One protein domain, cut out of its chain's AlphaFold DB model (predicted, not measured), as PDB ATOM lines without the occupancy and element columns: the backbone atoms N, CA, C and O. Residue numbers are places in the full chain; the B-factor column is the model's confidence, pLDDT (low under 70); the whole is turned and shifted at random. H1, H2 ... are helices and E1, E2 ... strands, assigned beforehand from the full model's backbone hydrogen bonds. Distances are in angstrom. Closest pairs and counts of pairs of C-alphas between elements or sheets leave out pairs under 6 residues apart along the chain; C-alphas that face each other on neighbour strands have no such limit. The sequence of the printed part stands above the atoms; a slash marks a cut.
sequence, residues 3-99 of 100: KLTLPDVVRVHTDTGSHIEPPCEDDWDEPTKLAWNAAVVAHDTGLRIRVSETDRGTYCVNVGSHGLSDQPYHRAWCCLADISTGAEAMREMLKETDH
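This is residues 3 to 99 of the 100 residues of an uncharacterized protein of Actinobacteria bacterium (UniProt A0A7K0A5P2). What is the shape? Helices H1 and H2 lie side by side with hairpin E3-E4 packed on both, while hairpin E1-E2 meets H1 alone, its residues 13 to 18 sticking out. What builds it? The printed part has 97 residues with the order E1, E2, H1, E3, E4, H2, two antiparallel two-stranded sheets, class mixed; it is compact, radius of gyration of the C-alphas 14.5 A, spanning 49 by 32 by 19 A.

How do strands pair? E1, residues 10 to 14, and E2, 17 to 21, form a hairpin; N 12 and O 19 are 2.8 A apart. E3, 49 to 53, and E4, 59 to 63, form another; N 50 and O 62 are 2.9 A apart. How do helices stand? H1, 30 to 45, and H2, 73 to 97, touch at a shallow tilt of 4 degrees, the same way, closest C-alphas Val 41 and Ser 84, 5.8 A. Every O i to N i+4 pair is within hydrogen-bond range in both.

Where does E1 begin? C-alpha 10 is at (-19.493, -18.241, -150.091). Where does H2, 36.6 A long, end? C-alpha 97 is at (-5.237, 2.524, -165.039).

Any cut? The printed part has no cut. Where is confidence low? Residues 98 to 99 are under 70.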
ATOM      1  N   LYS A   3     -39.651  -7.644-149.336       89.69
ATOM      2  CA  LYS A   3     -38.196  -7.719-149.491       89.69
ATOM      3  C   LYS A   3     -37.762  -9.177-149.364       89.69
ATOM      4  O   LYS A   3     -38.100  -9.818-148.373       89.69
ATOM      5  N   LEU A   4     -36.971  -9.653-150.320       91.50
ATOM      6  CA  LEU A   4     -36.400 -10.991-150.262       91.50
ATOM      7  C   LEU A   4     -35.191 -11.011-149.322       91.50
ATOM      8  O   LEU A   4     -34.382 -10.072-149.293       91.50
ATOM      9  N   THR A   5     -35.080 -12.082-148.542       93.12
ATOM     10  CA  THR A   5     -33.896 -12.360-147.728       93.12
ATOM     11  C   THR A   5     -32.868 -13.039-148.614       93.12
ATOM     12  O   THR A   5     -33.150 -14.081-149.196       93.12
ATOM     13  N   LEU A   6     -31.690 -12.433-148.732       92.12
ATOM     14  CA  LEU A   6     -30.578 -13.028-149.461       92.12
ATOM     15  C   LEU A   6     -29.961 -14.113-148.565       92.12
ATOM     16  O   LEU A   6     -29.732 -13.825-147.386       92.12
ATOM     17  N   PRO A   7     -29.719 -15.331-149.077       93.06
ATOM     18  CA  PRO A   7     -28.982 -16.338-148.327       93.06
ATOM     19  C   PRO A   7     -27.521 -15.912-148.146       93.06
ATOM     20  O   PRO A   7     -26.985 -15.138-148.943       93.06
ATOM     21  N   ASP A   8     -26.870 -16.449-147.118       93.44
ATOM     22  CA  ASP A   8     -25.418 -16.364-147.011       93.44
ATOM     23  C   ASP A   8     -24.797 -17.287-148.062       93.44
ATOM     24  O   ASP A   8     -25.099 -18.481-148.110       93.44
ATOM     25  N   VAL A   9     -23.943 -16.719-148.912       95.62
ATOM     26  CA  VAL A   9     -23.218 -17.449-149.955       95.62
ATOM     27  C   VAL A   9     -21.723 -17.253-149.781       95.62
ATOM     28  O   VAL A   9     -21.265 -16.185-149.369       95.62
ATOM     29  N   VAL A  10     -20.955 -18.282-150.119       95.06
ATOM     30  CA  VAL A  10     -19.493 -18.241-150.091       95.06
ATOM     31  C   VAL A  10     -18.924 -18.831-151.367       95.06
ATOM     32  O   VAL A  10     -19.456 -19.794-151.919       95.06
ATOM     33  N   ARG A  11     -17.807 -18.269-151.829       94.62
ATOM     34  CA  ARG A  11     -17.032 -18.855-152.921       94.62
ATOM     35  C   ARG A  11     -16.035 -19.863-152.364       94.62
ATOM     36  O   ARG A  11     -15.121 -19.504-151.624       94.62
ATOM     37  N   VAL A  12     -16.214 -21.124-152.734       95.19
ATOM     38  CA  VAL A  12     -15.324 -22.226-152.372       95.19
ATOM     39  C   VAL A  12     -14.341 -22.456-153.513       95.19
ATOM     40  O   VAL A  12     -14.736 -22.615-154.669       95.19
ATOM     41  N   HIS A  13     -13.051 -22.470-153.184       94.56
ATOM     42  CA  HIS A  13     -11.974 -22.755-154.126       94.56
ATOM     43  C   HIS A  13     -11.555 -24.223-154.020       94.56
ATOM     44  O   HIS A  13     -11.317 -24.732-152.926       94.56
ATOM     45  N   THR A  14     -11.462 -24.891-155.166       93.31
ATOM     46  CA  THR A  14     -11.015 -26.278-155.315       93.31
ATOM     47  C   THR A  14      -9.822 -26.335-156.265       93.31
ATOM     48  O   THR A  14      -9.555 -25.387-157.004       93.31
ATOM     49  N   ASP A  15      -9.133 -27.474-156.318       92.62
ATOM     50  CA  ASP A  15      -8.014 -27.679-157.252       92.62
ATOM     51  C   ASP A  15      -8.431 -27.559-158.731       92.62
ATOM     52  O   ASP A  15      -7.600 -27.327-159.607       92.62
ATOM     53  N   THR A  16      -9.727 -27.713-159.022       91.56
ATOM     54  CA  THR A  16     -10.305 -27.661-160.371       91.56
ATOM     55  C   THR A  16     -10.989 -26.333-160.701       91.56
ATOM     56  O   THR A  16     -11.440 -26.162-161.833       91.56
ATOM     57  N   GLY A  17     -11.081 -25.390-159.755       92.31
ATOM     58  CA  GLY A  17     -11.712 -24.093-159.987       92.31
ATOM     59  C   GLY A  17     -12.347 -23.476-158.742       92.31
ATOM     60  O   GLY A  17     -11.806 -23.524-157.642       92.31
ATOM     61  N   SER A  18     -13.498 -22.832-158.918       92.19
ATOM     62  CA  SER A  18     -14.294 -22.320-157.801       92.19
ATOM     63  C   SER A  18     -15.781 -22.460-158.086       92.19
ATOM     64  O   SER A  18     -16.192 -22.422-159.247       92.19
ATOM     65  N   HIS A  19     -16.576 -22.603-157.033       92.88
ATOM     66  CA  HIS A  19     -18.035 -22.628-157.095       92.88
ATOM     67  C   HIS A  19     -18.622 -21.846-155.917       92.88
ATOM     68  O   HIS A  19     -17.907 -21.474-154.985       92.88
ATOM     69  N   ILE A  20     -19.917 -21.554-155.993       96.25
ATOM     70  CA  ILE A  20     -20.670 -20.926-154.909       96.25
ATOM     71  C   ILE A  20     -21.365 -22.007-154.087       96.25
ATOM     72  O   ILE A  20     -21.970 -22.911-154.659       96.25
ATOM     73  N   GLU A  21     -21.324 -21.853-152.767       95.38
ATOM     74  CA  GLU A  21     -22.092 -22.642-151.804       95.38
ATOM     75  C   GLU A  21     -23.059 -21.737-151.011       95.38
ATOM     76  O   GLU A  21     -22.637 -20.658-150.575       95.38
ATOM     77  N   PRO A  22     -24.329 -22.149-150.795       93.81
ATOM     78  CA  PRO A  22     -24.959 -23.354-151.356       93.81
ATOM     79  C   PRO A  22     -25.174 -23.240-152.879       93.81
ATOM     80  O   PRO A  22     -25.249 -22.115-153.389       93.81
ATOM     81  N   PRO A  23     -25.298 -24.358-153.619       94.94
ATOM     82  CA  PRO A  23     -25.674 -24.318-155.027       94.94
ATOM     83  C   PRO A  23     -27.097 -23.766-155.201       94.94
ATOM     84  O   PRO A  23     -27.918 -23.792-154.286       94.94
ATOM     85  N   CYS A  24     -27.390 -23.255-156.396       95.12
ATOM     86  CA  CYS A  24     -28.761 -22.932-156.774       95.12
ATOM     87  C   CYS A  24     -29.487 -24.223-157.153       95.12
ATOM     88  O   CYS A  24     -29.080 -24.884-158.108       95.12
ATOM     89  N   GLU A  25     -30.566 -24.550-156.449       95.06
ATOM     90  CA  GLU A  25     -31.361 -25.742-156.749       95.06
ATOM     91  C   GLU A  25     -32.432 -25.451-157.808       95.06
ATOM     92  O   GLU A  25     -33.062 -24.386-157.834       95.06
ATOM     93  N   ASP A  26     -32.664 -26.421-158.691       91.81
ATOM     94  CA  ASP A  26     -33.598 -26.284-159.810       91.81
ATOM     95  C   ASP A  26     -35.072 -26.314-159.385       91.81
ATOM     96  O   ASP A  26     -35.927 -25.799-160.111       91.81
ATOM     97  N   ASP A  27     -35.391 -26.877-158.224       96.00
ATOM     98  CA  ASP A  27     -36.757 -26.993-157.706       96.00
ATOM     99  C   ASP A  27     -37.196 -25.792-156.854       96.00
ATOM    100  O   ASP A  27     -38.373 -25.685-156.500       96.00
ATOM    101  N   TRP A  28     -36.284 -24.858-156.566       95.75
ATOM    102  CA  TRP A  28     -36.603 -23.625-155.856       95.75
ATOM    103  C   TRP A  28     -37.566 -22.743-156.648       95.75
ATOM    104  O   TRP A  28     -37.528 -22.666-157.884       95.75
ATOM    105  N   ASP A  29     -38.408 -22.022-155.911       95.44
ATOM    106  CA  ASP A  29     -39.285 -21.017-156.489       95.44
ATOM    107  C   ASP A  29     -38.490 -19.813-157.028       95.44
ATOM    108  O   ASP A  29     -37.331 -19.565-156.677       95.44
ATOM    109  N   GLU A  30     -39.112 -19.062-157.938       96.31
ATOM    110  CA  GLU A  30     -38.483 -17.900-158.572       96.31
ATOM    111  C   GLU A  30     -37.962 -16.862-157.560       96.31
ATOM    112  O   GLU A  30     -36.821 -16.415-157.729       96.31
ATOM    113  N   PRO A  31     -38.703 -16.498-156.487       95.69
ATOM    114  CA  PRO A  31     -38.185 -15.590-155.471       95.69
ATOM    115  C   PRO A  31     -36.911 -16.112-154.800       95.69
ATOM    116  O   PRO A  31     -35.946 -15.355-154.672       95.69
ATOM    117  N   THR A  32     -36.855 -17.391-154.415       96.31
ATOM    118  CA  THR A  32     -35.671 -17.961-153.755       96.31
ATOM    119  C   THR A  32     -34.477 -18.009-154.703       96.31
ATOM    120  O   THR A  32     -33.382 -17.582-154.330       96.31
ATOM    121  N   LYS A  33     -34.680 -18.422-155.960       97.25
ATOM    122  CA  LYS A  33     -33.625 -18.403-156.987       97.25
ATOM    123  C   LYS A  33     -33.086 -16.998-157.221       97.25
ATOM    124  O   LYS A  33     -31.876 -16.788-157.303       97.25
ATOM    125  N   LEU A  34     -33.976 -16.012-157.302       96.94
ATOM    126  CA  LEU A  34     -33.581 -14.631-157.538       96.94
ATOM    127  C   LEU A  34     -32.854 -14.030-156.326       96.94
ATOM    128  O   LEU A  34     -31.894 -13.279-156.499       96.94
ATOM    129  N   ALA A  35     -33.271 -14.382-155.108       97.19
ATOM    130  CA  ALA A  35     -32.576 -14.004-153.881       97.19
ATOM    131  C   ALA A  35     -31.169 -14.615-153.810       97.19
ATOM    132  O   ALA A  35     -30.222 -13.906-153.466       97.19
ATOM    133  N   TRP A  36     -31.020 -15.888-154.187       97.81
ATOM    134  CA  TRP A  36     -29.723 -16.554-154.290       97.81
ATOM    135  C   TRP A  36     -28.812 -15.867-155.309       97.81
ATOM    136  O   TRP A  36     -27.698 -15.478-154.970       97.81
ATOM    137  N   ASN A  37     -29.301 -15.605-156.526       97.75
ATOM    138  CA  ASN A  37     -28.515 -14.922-157.557       97.75
ATOM    139  C   ASN A  37     -28.085 -13.517-157.089       97.75
ATOM    140  O   ASN A  37     -26.931 -13.122-157.229       97.75
ATOM    141  N   ALA A  38     -28.982 -12.778-156.430       97.69
ATOM    142  CA  ALA A  38     -28.646 -11.482-155.850       97.69
ATOM    143  C   ALA A  38     -27.572 -11.569-154.753       97.69
ATOM    144  O   ALA A  38     -26.746 -10.659-154.655       97.69
ATOM    145  N   ALA A  39     -27.568 -12.637-153.948       97.62
ATOM    146  CA  ALA A  39     -26.522 -12.898-152.963       97.62
ATOM    147  C   ALA A  39     -25.170 -13.163-153.631       97.62
ATOM    148  O   ALA A  39     -24.174 -12.568-153.226       97.62
ATOM    149  N   VAL A  40     -25.146 -13.969-154.697       97.25
ATOM    150  CA  VAL A  40     -23.932 -14.234-155.487       97.25
ATOM    151  C   VAL A  40     -23.371 -12.952-156.080       97.25
ATOM    152  O   VAL A  40     -22.200 -12.640-155.878       97.25
ATOM    153  N   VAL A  41     -24.215 -12.152-156.734       97.12
ATOM    154  CA  VAL A  41     -23.785 -10.873-157.306       97.12
ATOM    155  C   VAL A  41     -23.295  -9.927-156.213       97.12
ATOM    156  O   VAL A  41     -22.254  -9.298-156.384       97.12
ATOM    157  N   ALA A  42     -23.980  -9.823-155.073       96.81
ATOM    158  CA  ALA A  42     -23.517  -8.994-153.961       96.81
ATOM    159  C   ALA A  42     -22.148  -9.449-153.430       96.81
ATOM    160  O   ALA A  42     -21.274  -8.610-153.210       96.81
ATOM    161  N   HIS A  43     -21.951 -10.758-153.267       95.69
ATOM    162  CA  HIS A  43     -20.692 -11.353-152.830       95.69
ATOM    163  C   HIS A  43     -19.557 -11.045-153.815       95.69
ATOM    164  O   HIS A  43     -18.530 -10.487-153.433       95.69
ATOM    165  N   ASP A  44     -19.757 -11.346-155.097       94.31
ATOM    166  CA  ASP A  44     -18.704 -11.221-156.104       94.31
ATOM    167  C   ASP A  44     -18.400  -9.765-156.455       94.31
ATOM    168  O   ASP A  44     -17.253  -9.412-156.736       94.31
ATOM    169  N   THR A  45     -19.400  -8.881-156.432       94.56
ATOM    170  CA  THR A  45     -19.236  -7.465-156.801       94.56
ATOM    171  C   THR A  45     -18.918  -6.554-155.611       94.56
ATOM    172  O   THR A  45     -18.398  -5.453-155.801       94.56
ATOM    173  N   GLY A  46     -19.201  -6.987-154.381       94.56
ATOM    174  CA  GLY A  46     -19.165  -6.130-153.191       94.56
ATOM    175  C   GLY A  46     -20.239  -5.033-153.194       94.56
ATOM    176  O   GLY A  46     -20.253  -4.173-152.311       94.56
ATOM    177  N   LEU A  47     -21.144  -5.026-154.180       94.69
ATOM    178  CA  LEU A  47     -22.232  -4.062-154.263       94.69
ATOM    179  C   LEU A  47     -23.345  -4.427-153.283       94.69
ATOM    180  O   LEU A  47     -23.674  -5.589-153.049       94.69
ATOM    181  N   ARG A  48     -24.012  -3.401-152.753       94.94
ATOM    182  CA  ARG A  48     -25.196  -3.594-151.915       94.94
ATOM    183  C   ARG A  48     -26.420  -3.883-152.784       94.94
ATOM    184  O   ARG A  48     -27.126  -2.948-153.162       94.94
ATOM    185  N   ILE A  49     -26.691  -5.157-153.048       95.94
ATOM    186  CA  ILE A  49     -27.858  -5.604-153.820       95.94
ATOM    187  C   ILE A  49     -29.049  -5.890-152.900       95.94
ATOM    188  O   ILE A  49     -28.899  -6.405-151.791       95.94
ATOM    189  N   ARG A  50     -30.259  -5.531-153.341       95.12
ATOM    190  CA  ARG A  50     -31.520  -5.967-152.724       95.12
ATOM    191  C   ARG A  50     -32.528  -6.311-153.807       95.12
ATOM    192  O   ARG A  50     -32.651  -5.574-154.782       95.12
ATOM    193  N   VAL A  51     -33.308  -7.358-153.578       95.75
ATOM    194  CA  VAL A  51     -34.430  -7.730-154.439       95.75
ATOM    195  C   VAL A  51     -35.714  -7.685-153.628       95.75
ATOM    196  O   VAL A  51     -35.723  -8.020-152.442       95.75
ATOM    197  N   SER A  52     -36.785  -7.211-154.249       94.88
ATOM    198  CA  SER A  52     -38.120  -7.238-153.657       94.88
ATOM    199  C   SER A  52     -39.144  -7.715-154.677       94.88
ATOM    200  O   SER A  52     -39.052  -7.355-155.847       94.88
ATOM    201  N   GLU A  53     -40.124  -8.480-154.221       95.69
ATOM    202  CA  GLU A  53     -41.244  -8.978-155.014       95.69
ATOM    203  C   GLU A  53     -42.462  -8.050-154.863       95.69
ATOM    204  O   GLU A  53     -42.746  -7.517-153.781       95.69
ATOM    205  N   THR A  54     -43.178  -7.806-155.956       92.38
ATOM    206  CA  THR A  54     -44.436  -7.055-155.974       92.38
ATOM    207  C   THR A  54     -45.633  -7.981-155.761       92.38
ATOM    208  O   THR A  54     -45.541  -9.195-155.866       92.38
ATOM    209  N   ASP A  55     -46.802  -7.403-155.510       89.81
ATOM    210  CA  ASP A  55     -48.072  -8.137-155.463       89.81
ATOM    211  C   ASP A  55     -48.502  -8.728-156.823       89.81
ATOM    212  O   ASP A  55     -49.495  -9.448-156.895       89.81
ATOM    213  N   ARG A  56     -47.764  -8.435-157.901       89.88
ATOM    214  CA  ARG A  56     -48.038  -8.883-159.274       89.88
ATOM    215  C   ARG A  56     -47.091  -9.989-159.750       89.88
ATOM    216  O   ARG A  56     -47.119 -10.316-160.934       89.88
ATOM    217  N   GLY A  57     -46.229 -10.513-158.876       91.38
ATOM    218  CA  GLY A  57     -45.186 -11.477-159.256       91.38
ATOM    219  C   GLY A  57     -44.076 -10.864-160.123       91.38
ATOM    220  O   GLY A  57     -43.406 -11.566-160.876       91.38
ATOM    221  N   THR A  58     -43.904  -9.537-160.069       96.31
ATOM    222  CA  THR A  58     -42.748  -8.843-160.657       96.31
ATOM    223  C   THR A  58     -41.722  -8.530-159.576       96.31
ATOM    224  O   THR A  58     -42.023  -8.527-158.384       96.31
ATOM    225  N   TYR A  59     -40.491  -8.246-159.983       96.44
ATOM    226  CA  TYR A  59     -39.361  -8.065-159.086       96.44
ATOM    227  C   TYR A  59     -38.691  -6.717-159.322       96.44
ATOM    228  O   TYR A  59     -38.536  -6.273-160.456       96.44
ATOM    229  N   CYS A  60     -38.255  -6.077-158.245       95.81
ATOM    230  CA  CYS A  60     -37.468  -4.851-158.270       95.81
ATOM    231  C   CYS A  60     -36.057  -5.150-157.754       95.81
ATOM    232  O   CYS A  60     -35.882  -5.570-156.605       95.81
ATOM    233  N   VAL A  61     -35.052  -4.916-158.601       96.12
ATOM    234  CA  VAL A  61     -33.630  -5.016-158.245       96.12
ATOM    235  C   VAL A  61     -33.141  -3.633-157.835       96.12
ATOM    236  O   VAL A  61     -33.369  -2.647-158.533       96.12
ATOM    237  N   ASN A  62     -32.475  -3.553-156.690       94.81
ATOM    238  CA  ASN A  62     -31.940  -2.317-156.140       94.81
ATOM    239  C   ASN A  62     -30.432  -2.458-155.935       94.81
ATOM    240  O   ASN A  62     -29.988  -3.405-155.282       94.81
ATOM    241  N   VAL A  63     -29.666  -1.482-156.419       93.69
ATOM    242  CA  VAL A  63     -28.213  -1.384-156.243       93.69
ATOM    243  C   VAL A  63     -27.910  -0.136-155.415       93.69
ATOM    244  O   VAL A  63     -28.163   0.999-155.828       93.69
ATOM    245  N   GLY A  64     -27.412  -0.325-154.192       90.62
ATOM    246  CA  GLY A  64     -27.209   0.765-153.239       90.62
ATOM    247  C   GLY A  64     -28.533   1.410-152.815       90.62
ATOM    248  O   GLY A  64     -29.300   0.814-152.046       90.62
ATOM    249  N   SER A  65     -28.761   2.644-153.271       88.56
ATOM    250  CA  SER A  65     -29.990   3.430-153.079       88.56
ATOM    251  C   SER A  65     -30.850   3.547-154.342       88.56
ATOM    252  O   SER A  65     -31.906   4.169-154.281       88.56
ATOM    253  N   HIS A  66     -30.412   2.985-155.471       87.12
ATOM    254  CA  HIS A  66     -31.103   3.105-156.753       87.12
ATOM    255  C   HIS A  66     -31.876   1.825-157.057       87.12
ATOM    256  O   HIS A  66     -31.294   0.743-157.114       87.12
ATOM    257  N   GLY A  67     -33.189   1.960-157.234       84.88
ATOM    258  CA  GLY A  67     -34.072   0.883-157.667       84.88
ATOM    259  C   GLY A  67     -34.305   0.937-159.169       84.88
ATOM    260  O   GLY A  67     -34.515   2.012-159.730       84.88
ATOM    261  N   LEU A  68     -34.278  -0.224-159.811       87.69
ATOM    262  CA  LEU A  68     -34.740  -0.399-161.183       87.69
ATOM    263  C   LEU A  68     -36.254  -0.638-161.193       87.69
ATOM    264  O   LEU A  68     -36.833  -1.035-160.179       87.69
ATOM    265  N   SER A  69     -36.902  -0.393-162.332       88.50
ATOM    266  CA  SER A  69     -38.336  -0.648-162.494       88.50
ATOM    267  C   SER A  69     -38.680  -2.112-162.225       88.50
ATOM    268  O   SER A  69     -37.843  -3.003-162.396       88.50
ATOM    269  N   ASP A  70     -39.927  -2.363-161.830       92.69
ATOM    270  CA  ASP A  70     -40.407  -3.720-161.637       92.69
ATOM    271  C   ASP A  70     -40.415  -4.488-162.965       92.69
ATOM    272  O   ASP A  70     -40.732  -3.953-164.028       92.69
ATOM    273  N   GLN A  71     -39.992  -5.747-162.914       95.81
ATOM    274  CA  GLN A  71     -39.772  -6.557-164.106       95.81
ATOM    275  C   GLN A  71     -40.053  -8.043-163.835       95.81
ATOM    276  O   GLN A  71     -39.939  -8.484-162.692       95.81
ATOM    277  N   PRO A  72     -40.423  -8.839-164.851       97.25
ATOM    278  CA  PRO A  72     -40.598 -10.282-164.688       97.25
ATOM    279  C   PRO A  72     -39.307 -10.982-164.242       97.25
ATOM    280  O   PRO A  72     -38.210 -10.460-164.465       97.25
ATOM    281  N   TYR A  73     -39.437 -12.188-163.679       96.56
ATOM    282  CA  TYR A  73     -38.321 -12.989-163.156       96.56
ATOM    283  C   TYR A  73     -37.114 -13.050-164.099       96.56
ATOM    284  O   TYR A  73     -36.006 -12.685-163.710       96.56
ATOM    285  N   HIS A  74     -37.319 -13.426-165.367       96.94
ATOM    286  CA  HIS A  74     -36.218 -13.587-166.323       96.94
ATOM    287  C   HIS A  74     -35.462 -12.280-166.580       96.94
ATOM    288  O   HIS A  74     -34.247 -12.291-166.755       96.94
ATOM    289  N   ARG A  75     -36.162 -11.138-166.578       97.25
ATOM    290  CA  ARG A  75     -35.534  -9.822-166.746       97.25
ATOM    291  C   ARG A  75     -34.737  -9.436-165.509       97.25
ATOM    292  O   ARG A  75     -33.613  -8.968-165.654       97.25
ATOM    293  N   ALA A  76     -35.273  -9.688-164.315       97.19
ATOM    294  CA  ALA A  76     -34.551  -9.453-163.069       97.19
ATOM    295  C   ALA A  76     -33.289 -10.324-162.974       97.19
ATOM    296  O   ALA A  76     -32.237  -9.834-162.569       97.19
ATOM    297  N   TRP A  77     -33.372 -11.585-163.410       97.44
ATOM    298  CA  TRP A  77     -32.232 -12.497-163.480       97.44
ATOM    299  C   TRP A  77     -31.142 -11.985-164.426       97.44
ATOM    300  O   TRP A  77     -29.983 -11.871-164.027       97.44
ATOM    301  N   CYS A  78     -31.506 -11.627-165.662       97.25
ATOM    302  CA  CYS A  78     -30.566 -11.044-166.624       97.25
ATOM    303  C   CYS A  78     -29.954  -9.741-166.101       97.25
ATOM    304  O   CYS A  78     -28.754  -9.541-166.216       97.25
ATOM    305  N   CYS A  79     -30.756  -8.890-165.461       96.12
ATOM    306  CA  CYS A  79     -30.279  -7.645-164.878       96.12
ATOM    307  C   CYS A  79     -29.181  -7.874-163.823       96.12
ATOM    308  O   CYS A  79     -28.192  -7.144-163.805       96.12
ATOM    309  N   LEU A  80     -29.324  -8.889-162.965       97.00
ATOM    310  CA  LEU A  80     -28.287  -9.266-162.000       97.00
ATOM    311  C   LEU A  80     -27.005  -9.748-162.697       97.00
ATOM    312  O   LEU A  80     -25.912  -9.357-162.287       97.00
ATOM    313  N   ALA A  81     -27.132 -10.526-163.776       95.88
ATOM    314  CA  ALA A  81     -25.986 -10.947-164.580       95.88
ATOM    315  C   ALA A  81     -25.260  -9.744-165.213       95.88
ATOM    316  O   ALA A  81     -24.043  -9.635-165.083       95.88
ATOM    317  N   ASP A  82     -26.001  -8.796-165.795       95.69
ATOM    318  CA  ASP A  82     -25.440  -7.576-166.389       95.69
ATOM    319  C   ASP A  82     -24.699  -6.720-165.346       95.69
ATOM    320  O   ASP A  82     -23.625  -6.185-165.623       95.69
ATOM    321  N   ILE A  83     -25.238  -6.615-164.122       95.69
ATOM    322  CA  ILE A  83     -24.569  -5.938-162.998       95.69
ATOM    323  C   ILE A  83     -23.239  -6.623-162.669       95.69
ATOM    324  O   ILE A  83     -22.233  -5.938-162.474       95.69
ATOM    325  N   SER A  84     -23.225  -7.957-162.615       95.81
ATOM    326  CA  SER A  84     -22.010  -8.729-162.348       95.81
ATOM    327  C   SER A  84     -20.945  -8.481-163.415       95.81
ATOM    328  O   SER A  84     -19.822  -8.102-163.084       95.81
ATOM    329  N   THR A  85     -21.313  -8.610-164.693       95.56
ATOM    330  CA  THR A  85     -20.406  -8.379-165.826       95.56
ATOM    331  C   THR A  85     -19.881  -6.944-165.850       95.56
ATOM    332  O   THR A  85     -18.686  -6.723-166.036       95.56
ATOM    333  N   GLY A  86     -20.743  -5.950-165.614       95.00
ATOM    334  CA  GLY A  86     -20.328  -4.547-165.566       95.00
ATOM    335  C   GLY A  86     -19.353  -4.248-164.423       95.00
ATOM    336  O   GLY A  86     -18.384  -3.510-164.609       95.00
ATOM    337  N   ALA A  87     -19.572  -4.838-163.244       94.75
ATOM    338  CA  ALA A  87     -18.673  -4.682-162.103       94.75
ATOM    339  C   ALA A  87     -17.302  -5.332-162.346       94.75
ATOM    340  O   ALA A  87     -16.281  -4.785-161.925       94.75
ATOM    341  N   GLU A  88     -17.266  -6.480-163.022       93.62
ATOM    342  CA  GLU A  88     -16.025  -7.139-163.432       93.62
ATOM    343  C   GLU A  88     -15.240  -6.287-164.434       93.62
ATOM    344  O   GLU A  88     -14.095  -5.935-164.152       93.62
ATOM    345  N   ALA A  89     -15.882  -5.845-165.519       94.00
ATOM    346  CA  ALA A  89     -15.250  -4.997-166.529       94.00
ATOM    347  C   ALA A  89     -14.660  -3.710-165.920       94.00
ATOM    348  O   ALA A  89     -13.524  -3.336-166.208       94.00
ATOM    349  N   MET A  90     -15.392  -3.056-165.009       93.12
ATOM    350  CA  MET A  90     -14.897  -1.858-164.323       93.12
ATOM    351  C   MET A  90     -13.648  -2.144-163.476       93.12
ATOM    352  O   MET A  90     -12.728  -1.330-163.430       93.12
ATOM    353  N   ARG A  91     -13.585  -3.297-162.798       92.06
ATOM    354  CA  ARG A  91     -12.404  -3.676-162.007       92.06
ATOM    355  C   ARG A  91     -11.188  -3.937-162.878       92.06
ATOM    356  O   ARG A  91     -10.084  -3.613-162.453       92.06
ATOM    357  N   GLU A  92     -11.372  -4.531-164.050       91.62
ATOM    358  CA  GLU A  92     -10.283  -4.734-165.007       91.62
ATOM    359  C   GLU A  92      -9.736  -3.392-165.500       91.62
ATOM    360  O   GLU A  92      -8.540  -3.142-165.361       91.62
ATOM    361  N   MET A  93     -10.612  -2.473-165.919       92.06
ATOM    362  CA  MET A  93     -10.217  -1.124-166.348       92.06
ATOM    363  C   MET A  93      -9.454  -0.345-165.263       92.06
ATOM    364  O   MET A  93      -8.490   0.368-165.552       92.06
ATOM    365  N   LEU A  94      -9.866  -0.471-163.997       90.62
ATOM    366  CA  LEU A  94      -9.169   0.168-162.876       90.62
ATOM    367  C   LEU A  94      -7.765  -0.410-162.662       90.62
ATOM    368  O   LEU A  94      -6.832   0.352-162.429       90.62
ATOM    369  N   LYS A  95      -7.590  -1.733-162.790       89.75
ATOM    370  CA  LYS A  95      -6.262  -2.364-162.706       89.75
ATOM    371  C   LYS A  95      -5.338  -1.880-163.821       89.75
ATOM    372  O   LYS A  95      -4.156  -1.680-163.561       89.75
ATOM    373  N   GLU A  96      -5.860  -1.691-165.031       85.88
ATOM    374  CA  GLU A  96      -5.088  -1.161-166.162       85.88
ATOM    375  C   GLU A  96      -4.655   0.294-165.935       85.88
ATOM    376  O   GLU A  96      -3.538   0.664-166.285       85.88
ATOM    377  N   THR A  97      -5.512   1.103-165.304       78.94
ATOM    378  CA  THR A  97      -5.237   2.524-165.039       78.94
ATOM    379  C   THR A  97      -4.187   2.726-163.938       78.94
ATOM    380  O   THR A  97      -3.384   3.645-164.039       78.94
ATOM    381  N   ASP A  98      -4.141   1.857-162.924       69.62
ATOM    382  CA  ASP A  98      -3.158   1.927-161.822       69.62
ATOM    383  C   ASP A  98      -1.730   1.488-162.227       69.62
ATOM    384  O   ASP A  98      -0.785   1.688-161.464       69.62
ATOM    385  N   HIS A  99      -1.551   0.885-163.410       58.50
ATOM    386  CA  HIS A  99      -0.240   0.470-163.940       58.50
ATOM    387  C   HIS A  99       0.342   1.445-164.989       58.50
ATOM    388  O   HIS A  99       1.308   1.087-165.670       58.50
TER     389      HIS A  99